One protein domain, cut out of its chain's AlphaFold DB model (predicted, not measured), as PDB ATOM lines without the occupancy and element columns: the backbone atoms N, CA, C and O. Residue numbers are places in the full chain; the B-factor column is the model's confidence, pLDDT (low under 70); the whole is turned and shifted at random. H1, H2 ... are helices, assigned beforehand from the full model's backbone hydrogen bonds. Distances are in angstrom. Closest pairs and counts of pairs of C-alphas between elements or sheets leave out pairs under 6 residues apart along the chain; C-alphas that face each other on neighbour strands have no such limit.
ATOM      1  N   ASP A 469     -17.685  45.497 -21.815       48.84
ATOM      2  CA  ASP A 469     -16.831  44.578 -22.538       48.84
ATOM      3  C   ASP A 469     -15.588  45.340 -23.023       48.84
ATOM      4  O   ASP A 469     -15.397  45.583 -24.215       48.84
ATOM      5  N   GLN A 470     -14.745  45.795 -22.084       50.00
ATOM      6  CA  GLN A 470     -13.485  46.487 -22.405       50.00
ATOM      7  C   GLN A 470     -12.549  45.661 -23.309       50.00
ATOM      8  O   GLN A 470     -11.652  46.224 -23.942       50.00
ATOM      9  N   ASP A 471     -12.778  44.351 -23.428       48.44
ATOM     10  CA  ASP A 471     -12.024  43.475 -24.320       48.44
ATOM     11  C   ASP A 471     -12.603  43.453 -25.758       48.44
ATOM     12  O   ASP A 471     -11.871  43.175 -26.713       48.44
ATOM     13  N   SER A 472     -13.865  43.858 -25.969       49.94
ATOM     14  CA  SER A 472     -14.490  43.913 -27.306       49.94
ATOM     15  C   SER A 472     -14.009  45.060 -28.191       49.94
ATOM     16  O   SER A 472     -13.884  44.888 -29.404       49.94
ATOM     17  N   HIS A 473     -13.701  46.227 -27.620       45.16
ATOM     18  CA  HIS A 473     -13.358  47.409 -28.419       45.16
ATOM     19  C   HIS A 473     -11.873  47.495 -28.798       45.16
ATOM     20  O   HIS A 473     -11.533  48.152 -29.784       45.16
ATOM     21  N   ARG A 474     -10.971  46.820 -28.065       52.75
ATOM     22  CA  ARG A 474      -9.537  46.768 -28.427       52.75
ATOM     23  C   ARG A 474      -9.235  45.712 -29.487       52.75
ATOM     24  O   ARG A 474      -8.315  45.901 -30.284       52.75
ATOM     25  N   ASN A 475     -10.034  44.650 -29.568       51.88
ATOM     26  CA  ASN A 475      -9.853  43.593 -30.554       51.88
ATOM     27  C   ASN A 475     -10.702  43.852 -31.806       51.88
ATOM     28  O   ASN A 475     -11.797  43.329 -31.961       51.88
ATOM     29  N   ARG A 476     -10.149  44.593 -32.780       55.03
ATOM     30  CA  ARG A 476     -10.762  44.762 -34.122       55.03
ATOM     31  C   ARG A 476     -10.970  43.443 -34.890       55.03
ATOM     32  O   ARG A 476     -11.605  43.449 -35.940       55.03
ATOM     33  N   ARG A 477     -10.416  42.324 -34.411       59.44
ATOM     34  CA  ARG A 477     -10.664  40.985 -34.958       59.44
ATOM     35  C   ARG A 477     -11.761  40.313 -34.134       59.44
ATOM     36  O   ARG A 477     -11.509  39.925 -32.996       59.44
ATOM     37  N   GLY A 478     -12.943  40.145 -34.729       58.94
ATOM     38  CA  GLY A 478     -14.116  39.549 -34.073       58.94
ATOM     39  C   GLY A 478     -13.895  38.138 -33.507       58.94
ATOM     40  O   GLY A 478     -14.606  37.735 -32.598       58.94
ATOM     41  N   GLU A 479     -12.870  37.419 -33.972       58.72
ATOM     42  CA  GLU A 479     -12.487  36.085 -33.481       58.72
ATOM     43  C   GLU A 479     -11.946  36.078 -32.039       58.72
ATOM     44  O   GLU A 479     -12.022  35.055 -31.361       58.72
ATOM     45  N   ASN A 480     -11.419  37.213 -31.565       58.06
ATOM     46  CA  ASN A 480     -10.874  37.367 -30.211       58.06
ATOM     47  C   ASN A 480     -11.833  38.113 -29.273       58.06
ATOM     48  O   ASN A 480     -11.429  38.519 -28.183       58.06
ATOM     49  N   ARG A 481     -13.079  38.348 -29.698       64.38
ATOM     50  CA  ARG A 481     -14.103  38.909 -28.820       64.38
ATOM     51  C   ARG A 481     -14.559  37.816 -27.849       64.38
ATOM     52  O   ARG A 481     -14.772  36.700 -28.319       64.38
ATOM     53  N   PRO A 482     -14.707  38.093 -26.543       62.84
ATOM     54  CA  PRO A 482     -15.313  37.151 -25.609       62.84
ATOM     55  C   PRO A 482     -16.639  36.616 -26.161       62.84
ATOM     56  O   PRO A 482     -17.429  37.368 -26.739       62.84
ATOM     57  N   LEU A 483     -16.845  35.298 -26.073       62.34
ATOM     58  CA  LEU A 483     -18.029  34.663 -26.645       62.34
ATOM     59  C   LEU A 483     -19.233  34.963 -25.748       62.34
ATOM     60  O   LEU A 483     -19.493  34.233 -24.798       62.34
ATOM     61  N   GLU A 484     -19.948  36.039 -26.059       63.00
ATOM     62  CA  GLU A 484     -21.271  36.317 -25.513       63.00
ATOM     63  C   GLU A 484     -22.309  35.907 -26.556       63.00
ATOM     64  O   GLU A 484     -22.506  36.584 -27.567       63.00
ATOM     65  N   MET A 485     -22.947  34.759 -26.341       61.28
ATOM     66  CA  MET A 485     -24.090  34.338 -27.146       61.28
ATOM     67  C   MET A 485     -25.352  34.586 -26.331       61.28
ATOM     68  O   MET A 485     -25.619  33.859 -25.374       61.28
ATOM     69  N   SER A 486     -26.101  35.633 -26.678       67.50
ATOM     70  CA  SER A 486     -27.457  35.827 -26.171       67.50
ATOM     71  C   SER A 486     -28.455  35.071 -27.047       67.50
ATOM     72  O   SER A 486     -28.274  34.972 -28.264       67.50
ATOM     73  N   THR A 487     -29.520  34.541 -26.450       68.31
ATOM     74  CA  THR A 487     -30.687  34.067 -27.210       68.31
ATOM     75  C   THR A 487     -31.345  35.219 -27.979       68.31
ATOM     76  O   THR A 487     -31.067  36.389 -27.713       68.31
ATOM     77  N   VAL A 488     -32.203  34.895 -28.954       66.88
ATOM     78  CA  VAL A 488     -32.905  35.877 -29.811       66.88
ATOM     79  C   VAL A 488     -33.677  36.912 -28.983       66.88
ATOM     80  O   VAL A 488     -33.718  38.080 -29.360       66.88
ATOM     81  N   ASP A 489     -34.183  36.499 -27.820       73.38
ATOM     82  CA  ASP A 489     -34.945  37.349 -26.899       73.38
ATOM     83  C   ASP A 489     -34.068  38.024 -25.821       73.38
ATOM     84  O   ASP A 489     -34.561  38.803 -25.016       73.38
ATOM     85  N   GLY A 490     -32.754  37.759 -25.792       72.62
ATOM     86  CA  GLY A 490     -31.819  38.372 -24.839       72.62
ATOM     87  C   GLY A 490     -31.885  37.826 -23.406       72.62
ATOM     88  O   GLY A 490     -31.079  38.231 -22.572       72.62
ATOM     89  N   ASP A 491     -32.784  36.881 -23.131       73.62
ATOM     90  CA  ASP A 491     -33.044  36.365 -21.780       73.62
ATOM     91  C   ASP A 491     -31.927  35.473 -21.216       73.62
ATOM     92  O   ASP A 491     -31.751  35.381 -20.001       73.62
ATOM     93  N   ILE A 492     -31.159  34.793 -22.079       79.50
ATOM     94  CA  ILE A 492     -30.118  33.848 -21.657       79.50
ATOM     95  C   ILE A 492     -28.772  34.279 -22.226       79.50
ATOM     96  O   ILE A 492     -28.594  34.315 -23.444       79.50
ATOM     97  N   LYS A 493     -27.809  34.544 -21.335       80.25
ATOM     98  CA  LYS A 493     -26.414  34.852 -21.673       80.25
ATOM     99  C   LYS A 493     -25.542  33.608 -21.496       80.25
ATOM    100  O   LYS A 493     -25.338  33.147 -20.374       80.25
ATOM    101  N   LEU A 494     -25.024  33.066 -22.599       81.00
ATOM    102  CA  LEU A 494     -24.085  31.948 -22.569       81.00
ATOM    103  C   LEU A 494     -22.646  32.478 -22.532       81.00
ATOM    104  O   LEU A 494     -22.190  33.097 -23.493       81.00
ATOM    105  N   GLU A 495     -21.937  32.222 -21.431       83.56
ATOM    106  CA  GLU A 495     -20.539  32.617 -21.231       83.56
ATOM    107  C   GLU A 495     -19.690  31.398 -20.863       83.56
ATOM    108  O   GLU A 495     -20.068  30.588 -20.014       83.56
ATOM    109  N   TYR A 496     -18.500  31.302 -21.451       87.06
ATOM    110  CA  TYR A 496     -17.497  30.311 -21.063       87.06
ATOM    111  C   TYR A 496     -16.448  30.989 -20.192       87.06
ATOM    112  O   TYR A 496     -15.838  31.962 -20.626       87.06
ATOM    113  N   ARG A 497     -16.226  30.495 -18.969       86.75
ATOM    114  CA  ARG A 497     -15.217  31.035 -18.045       86.75
ATOM    115  C   ARG A 497     -14.077  30.046 -17.813       86.75
ATOM    116  O   ARG A 497     -14.303  28.842 -17.749       86.75
ATOM    117  N   ASP A 498     -12.852  30.564 -17.737       86.31
ATOM    118  CA  ASP A 498     -11.670  29.836 -17.243       86.31
ATOM    119  C   ASP A 498     -11.753  29.634 -15.715       86.31
ATOM    120  O   ASP A 498     -12.531  30.312 -15.041       86.31
ATOM    121  N   ASP A 499     -10.879  28.788 -15.154       86.06
ATOM    122  CA  ASP A 499     -10.743  28.551 -13.700       86.06
ATOM    123  C   ASP A 499     -10.501  29.847 -12.896       86.06
ATOM    124  O   ASP A 499     -10.824  29.942 -11.717       86.06
ATOM    125  N   PHE A 500      -9.971  30.879 -13.556       80.69
ATOM    126  CA  PHE A 500      -9.711  32.205 -12.989       80.69
ATOM    127  C   PHE A 500     -10.886  33.190 -13.141       80.69
ATOM    128  O   PHE A 500     -10.725  34.384 -12.903       80.69
ATOM    129  N   GLY A 501     -12.053  32.739 -13.613       81.94
ATOM    130  CA  GLY A 501     -13.250  33.571 -13.788       81.94
ATOM    131  C   GLY A 501     -13.226  34.517 -14.998       81.94
ATOM    132  O   GLY A 501     -14.193  35.251 -15.216       81.94
ATOM    133  N   ARG A 502     -12.163  34.494 -15.818       83.56
ATOM    134  CA  ARG A 502     -12.070  35.265 -17.071       83.56
ATOM    135  C   ARG A 502     -13.002  34.672 -18.126       83.56
ATOM    136  O   ARG A 502     -12.985  33.459 -18.337       83.56
ATOM    137  N   VAL A 503     -13.767  35.520 -18.817       85.19
ATOM    138  CA  VAL A 503     -14.567  35.097 -19.976       85.19
ATOM    139  C   VAL A 503     -13.615  34.705 -21.110       85.19
ATOM    140  O   VAL A 503     -12.761  35.490 -21.525       85.19
ATOM    141  N   GLN A 504     -13.721  33.464 -21.570       85.56
ATOM    142  CA  GLN A 504     -12.891  32.901 -22.624       85.56
ATOM    143  C   GLN A 504     -13.302  33.440 -23.995       85.56
ATOM    144  O   GLN A 504     -14.473  33.711 -24.278       85.56
ATOM    145  N   THR A 505     -12.322  33.520 -24.891       85.81
ATOM    146  CA  THR A 505     -12.603  33.722 -26.316       85.81
ATOM    147  C   THR A 505     -13.250  32.463 -26.925       85.81
ATOM    148  O   THR A 505     -13.027  31.358 -26.424       85.81
ATOM    149  N   PRO A 506     -14.002  32.569 -28.039       84.25
ATOM    150  CA  PRO A 506     -14.644  31.424 -28.689       84.25
ATOM    151  C   PRO A 506     -13.654  30.299 -29.023       84.25
ATOM    152  O   PRO A 506     -13.944  29.118 -28.836       84.25
ATOM    153  N   LYS A 507     -12.446  30.664 -29.472       85.88
ATOM    154  CA  LYS A 507     -11.367  29.722 -29.803       85.88
ATOM    155  C   LYS A 507     -10.822  29.008 -28.566       85.88
ATOM    156  O   LYS A 507     -10.496  27.823 -28.628       85.88
ATOM    157  N   GLU A 508     -10.699  29.721 -27.452       86.81
ATOM    158  CA  GLU A 508     -10.250  29.149 -26.184       86.81
ATOM    159  C   GLU A 508     -11.303  28.229 -25.578       86.81
ATOM    160  O   GLU A 508     -10.951  27.105 -25.213       86.81
ATOM    161  N   ALA A 509     -12.568  28.655 -25.590       90.31
ATOM    162  CA  ALA A 509     -13.710  27.864 -25.149       90.31
ATOM    163  C   ALA A 509     -13.814  26.563 -25.950       90.31
ATOM    164  O   ALA A 509     -13.860  25.475 -25.375       90.31
ATOM    165  N   PHE A 510     -13.735  26.644 -27.282       90.25
ATOM    166  CA  PHE A 510     -13.741  25.465 -28.143       90.25
ATOM    167  C   PHE A 510     -12.568  24.520 -27.850       90.25
ATOM    168  O   PHE A 510     -12.764  23.307 -27.781       90.25
ATOM    169  N   ARG A 511     -11.350  25.043 -27.639       90.44
ATOM    170  CA  ARG A 511     -10.187  24.218 -27.265       90.44
ATOM    171  C   ARG A 511     -10.386  23.538 -25.912       90.44
ATOM    172  O   ARG A 511     -10.111  22.347 -25.809       90.44
ATOM    173  N   ALA A 512     -10.879  24.259 -24.906       90.19
ATOM    174  CA  ALA A 512     -11.148  23.695 -23.585       90.19
ATOM    175  C   ALA A 512     -12.185  22.562 -23.666       90.19
ATOM    176  O   ALA A 512     -11.955  21.469 -23.145       90.19
ATOM    177  N   ILE A 513     -13.275  22.786 -24.408       91.62
ATOM    178  CA  ILE A 513     -14.300  21.769 -24.675       91.62
ATOM    179  C   ILE A 513     -13.699  20.586 -25.437       91.62
ATOM    180  O   ILE A 513     -13.951  19.445 -25.072       91.62
ATOM    181  N   SER A 514     -12.864  20.835 -26.447       93.19
ATOM    182  CA  SER A 514     -12.225  19.790 -27.259       93.19
ATOM    183  C   SER A 514     -11.272  18.917 -26.442       93.19
ATOM    184  O   SER A 514     -11.261  17.702 -26.612       93.19
ATOM    185  N   TRP A 515     -10.488  19.498 -25.531       92.88
ATOM    186  CA  TRP A 515      -9.616  18.737 -24.628       92.88
ATOM    187  C   TRP A 515     -10.418  17.866 -23.669       92.88
ATOM    188  O   TRP A 515     -10.062  16.707 -23.464       92.88
ATOM    189  N   LYS A 516     -11.527  18.398 -23.140       92.06
ATOM    190  CA  LYS A 516     -12.460  17.640 -22.301       92.06
ATOM    191  C   LYS A 516     -13.158  16.529 -23.089       92.06
ATOM    192  O   LYS A 516     -13.285  15.421 -22.586       92.06
ATOM    193  N   PHE A 517     -13.553  16.807 -24.329       94.81
ATOM    194  CA  PHE A 517     -14.227  15.864 -25.218       94.81
ATOM    195  C   PHE A 517     -13.308  14.721 -25.664       94.81
ATOM    196  O   PHE A 517     -13.690  13.558 -25.615       94.81
ATOM    197  N   HIS A 518     -12.073  15.033 -26.064       93.38
ATOM    198  CA  HIS A 518     -11.109  14.034 -26.525       93.38
ATOM    199  C   HIS A 518     -10.304  13.380 -25.392       93.38
ATOM    200  O   HIS A 518      -9.533  12.459 -25.667       93.38
ATOM    201  N   GLY A 519     -10.420  13.864 -24.151       93.31
ATOM    202  CA  GLY A 519      -9.652  13.377 -22.997       93.31
ATOM    203  C   GLY A 519      -8.136  13.573 -23.127       93.31
ATOM    204  O   GLY A 519      -7.363  12.968 -22.390       93.31
ATOM    205  N   LYS A 520      -7.692  14.390 -24.089       91.69
ATOM    206  CA  LYS A 520      -6.281  14.632 -24.405       91.69
ATOM    207  C   LYS A 520      -5.955  16.083 -24.110       91.69
ATOM    208  O   LYS A 520      -6.290  16.977 -24.889       91.69
ATOM    209  N   MET A 521      -5.292  16.303 -22.982       87.12
ATOM    210  CA  MET A 521      -4.794  17.623 -22.626       87.12
ATOM    211  C   MET A 521      -3.567  17.998 -23.466       87.12
ATOM    212  O   MET A 521      -2.805  17.127 -23.900       87.12
ATOM    213  N   PRO A 522      -3.355  19.298 -23.714       91.00
ATOM    214  CA  PRO A 522      -2.135  19.779 -24.343       91.00
ATOM    215  C   PRO A 522      -0.923  19.394 -23.486       91.00
ATOM    216  O   PRO A 522      -0.989  19.367 -22.261       91.00
ATOM    217  N   GLY A 523       0.213  19.113 -24.129       91.81
ATOM    218  CA  GLY A 523       1.432  18.735 -23.412       91.81
ATOM    219  C   GLY A 523       1.900  19.807 -22.415       91.81
ATOM    220  O   GLY A 523       1.657  21.000 -22.608       91.81
ATOM    221  N   ARG A 524       2.641  19.387 -21.380       91.69
ATOM    222  CA  ARG A 524       3.094  20.235 -20.258       91.69
ATOM    223  C   ARG A 524       3.695  21.579 -20.684       91.69
ATOM    224  O   ARG A 524       3.275  22.613 -20.185       91.69
ATOM    225  N   LYS A 525       4.599  21.588 -21.670       93.31
ATOM    226  CA  LYS A 525       5.221  22.829 -22.179       93.31
ATOM    227  C   LYS A 525       4.205  23.812 -22.771       93.31
ATOM    228  O   LYS A 525       4.383  25.020 -22.654       93.31
ATOM    229  N   ASN A 526       3.155  23.313 -23.422       89.44
ATOM    230  CA  ASN A 526       2.114  24.158 -24.008       89.44
ATOM    231  C   ASN A 526       1.164  24.690 -22.932       89.44
ATOM    232  O   ASN A 526       0.746  25.843 -23.023       89.44
ATOM    233  N   MET A 527       0.884  23.894 -21.894       86.88
ATOM    234  CA  MET A 527       0.161  24.366 -20.709       86.88
ATOM    235  C   MET A 527       0.946  25.454 -19.974       86.88
ATOM    236  O   MET A 527       0.406  26.529 -19.751       86.88
ATOM    237  N   GLU A 528       2.232  25.230 -19.693       90.69
ATOM    238  CA  GLU A 528       3.108  26.203 -19.022       90.69
ATOM    239  C   GLU A 528       3.211  27.517 -19.813       90.69
ATOM    240  O   GLU A 528       3.066  28.595 -19.245       90.69
ATOM    241  N   ARG A 529       3.373  27.450 -21.144       91.06
ATOM    242  CA  ARG A 529       3.355  28.647 -22.004       91.06
ATOM    243  C   ARG A 529       2.019  29.383 -21.960       91.06
ATOM    244  O   ARG A 529       2.012  30.613 -21.977       91.06
ATOM    245  N   ARG A 530       0.898  28.653 -21.936       86.12
ATOM    246  CA  ARG A 530      -0.438  29.254 -21.846       86.12
ATOM    247  C   ARG A 530      -0.621  29.946 -20.497       86.12
ATOM    248  O   ARG A 530      -1.004  31.107 -20.488       86.12
ATOM    249  N   ILE A 531      -0.272  29.283 -19.396       87.81
ATOM    250  CA  ILE A 531      -0.338  29.847 -18.039       87.81
ATOM    251  C   ILE A 531       0.533  31.105 -17.941       87.81
ATOM    252  O   ILE A 531       0.043  32.145 -17.521       87.81
ATOM    253  N   LEU A 532       1.774  31.059 -18.436       90.31
ATOM    254  CA  LEU A 532       2.684  32.208 -18.424       90.31
ATOM    255  C   LEU A 532       2.163  33.387 -19.262       90.31
ATOM    256  O   LEU A 532       2.363  34.549 -18.907       90.31
ATOM    257  N   ARG A 533       1.497  33.115 -20.392       85.81
ATOM    258  CA  ARG A 533       0.853  34.163 -21.197       85.81
ATOM    259  C   ARG A 533      -0.270  34.838 -20.408       85.81
ATOM    260  O   ARG A 533      -0.315  36.064 -20.388       85.81
ATOM    261  N   LEU A 534      -1.118  34.052 -19.744       83.50
ATOM    262  CA  LEU A 534      -2.212  34.576 -18.926       83.50
ATOM    263  C   LEU A 534      -1.699  35.364 -17.717       83.50
ATOM    264  O   LEU A 534      -2.207  36.443 -17.431       83.50
ATOM    265  N   GLU A 535      -0.661  34.872 -17.045       84.81
ATOM    266  CA  GLU A 535      -0.030  35.562 -15.919       84.81
ATOM    267  C   GLU A 535       0.560  36.912 -16.346       84.81
ATOM    268  O   GLU A 535       0.345  37.924 -15.681       84.81
ATOM    269  N   ASN A 536       1.241  36.962 -17.495       82.50
ATOM    270  CA  ASN A 536       1.768  38.213 -18.036       82.50
ATOM    271  C   ASN A 536       0.660  39.199 -18.425       82.50
ATOM    272  O   ASN A 536       0.806  40.396 -18.191       82.50
ATOM    273  N   GLU A 537      -0.448  38.723 -18.994       79.25
ATOM    274  CA  GLU A 537      -1.598  39.570 -19.322       79.25
ATOM    275  C   GLU A 537      -2.258  40.139 -18.058       79.25
ATOM    276  O   GLU A 537      -2.491  41.345 -17.972       79.25
ATOM    277  N   MET A 538      -2.465  39.306 -17.034       78.44
ATOM    278  CA  MET A 538      -2.959  39.734 -15.719       78.44
ATOM    279  C   MET A 538      -2.019  40.745 -15.061       78.44
ATOM    280  O   MET A 538      -2.459  41.761 -14.517       78.44
ATOM    281  N   ARG A 539      -0.707  40.512 -15.151       79.25
ATOM    282  CA  ARG A 539       0.319  41.426 -14.649       79.25
ATOM    283  C   ARG A 539       0.280  42.769 -15.376       79.25
ATOM    284  O   ARG A 539       0.322  43.807 -14.732       79.25
ATOM    285  N   LEU A 540       0.144  42.768 -16.700       73.75
ATOM    286  CA  LEU A 540       0.037  43.993 -17.497       73.75
ATOM    287  C   LEU A 540      -1.282  44.743 -17.264       73.75
ATOM    288  O   LEU A 540      -1.289  45.968 -17.330       73.75
ATOM    289  N   LYS A 541      -2.390  44.041 -16.995       74.31
ATOM    290  CA  LYS A 541      -3.705  44.655 -16.731       74.31
ATOM    291  C   LYS A 541      -3.806  45.224 -15.312       74.31
ATOM    292  O   LYS A 541      -4.473  46.233 -15.116       74.31
ATOM    293  N   SER A 542      -3.122  44.615 -14.340       72.62
ATOM    294  CA  SER A 542      -3.085  45.081 -12.943       72.62
ATOM    295  C   SER A 542      -2.080  46.207 -12.685       72.62
ATOM    296  O   SER A 542      -2.185  46.896 -11.671       72.62
ATOM    297  N   MET A 543      -1.103  46.414 -13.570       68.88
ATOM    298  CA  MET A 543       0.017  47.320 -13.323       68.88
ATOM    299  C   MET A 543       0.082  48.460 -14.345       68.88
ATOM    300  O   MET A 543      -0.174  48.269 -15.531       68.88
TER     301      MET A 543
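What this domain is: This is residues 469 to 543 of the 575 residues of the protein "Hypothetical protein" of Noctiluca scintillans (UniProt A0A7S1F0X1). Long helix H3 and shorter H2 run in nearly opposite directions, offset along their length and with a gap between them, joined by a tight link, residues 519 to 523, while a long unnamed stretch, residues 475 to 505, leads from small H1 to H2 and folds back on itself in a loop, where residues 485 to 486 pair with 493 to 494. The printed part has 75 residues with three named helices, H1, H2, H3 along the chain, and no named strand; the class is all helix, with under half of the residues in named elements. It is only just loose, close to compact, with a radius of gyration of the C-alphas of 14.1 A and spans of 42 by 37 by 22 A.

How they stand to each other: H3, residues 524 to 542, and H2, residues 506 to 518, are apart. H1, residues 470 to 474, is apart from both. Residues 485 to 486 pair antiparallel with 493 to 494. Every O i to N i+4 pair is within hydrogen-bond range in H2 and H3; H1 has 0 of 1, and 0 of 2 O i to N i+3 pairs.

Where its parts are: H3 is 26.6 A long, from C-alpha 524 at (3.094, 20.235, -20.258) to C-alpha 542 at (-3.085, 45.081, -12.943); H2 is 17.9 A and H1 7.2 A.

The domain as a whole: The C-alphas farthest apart, Asp 489 and Lys 525, are 43.0 A apart. The printed part has no cut; the link H1 to H2 is long. Residues 469 to 488 and 543 have pLDDT under 70.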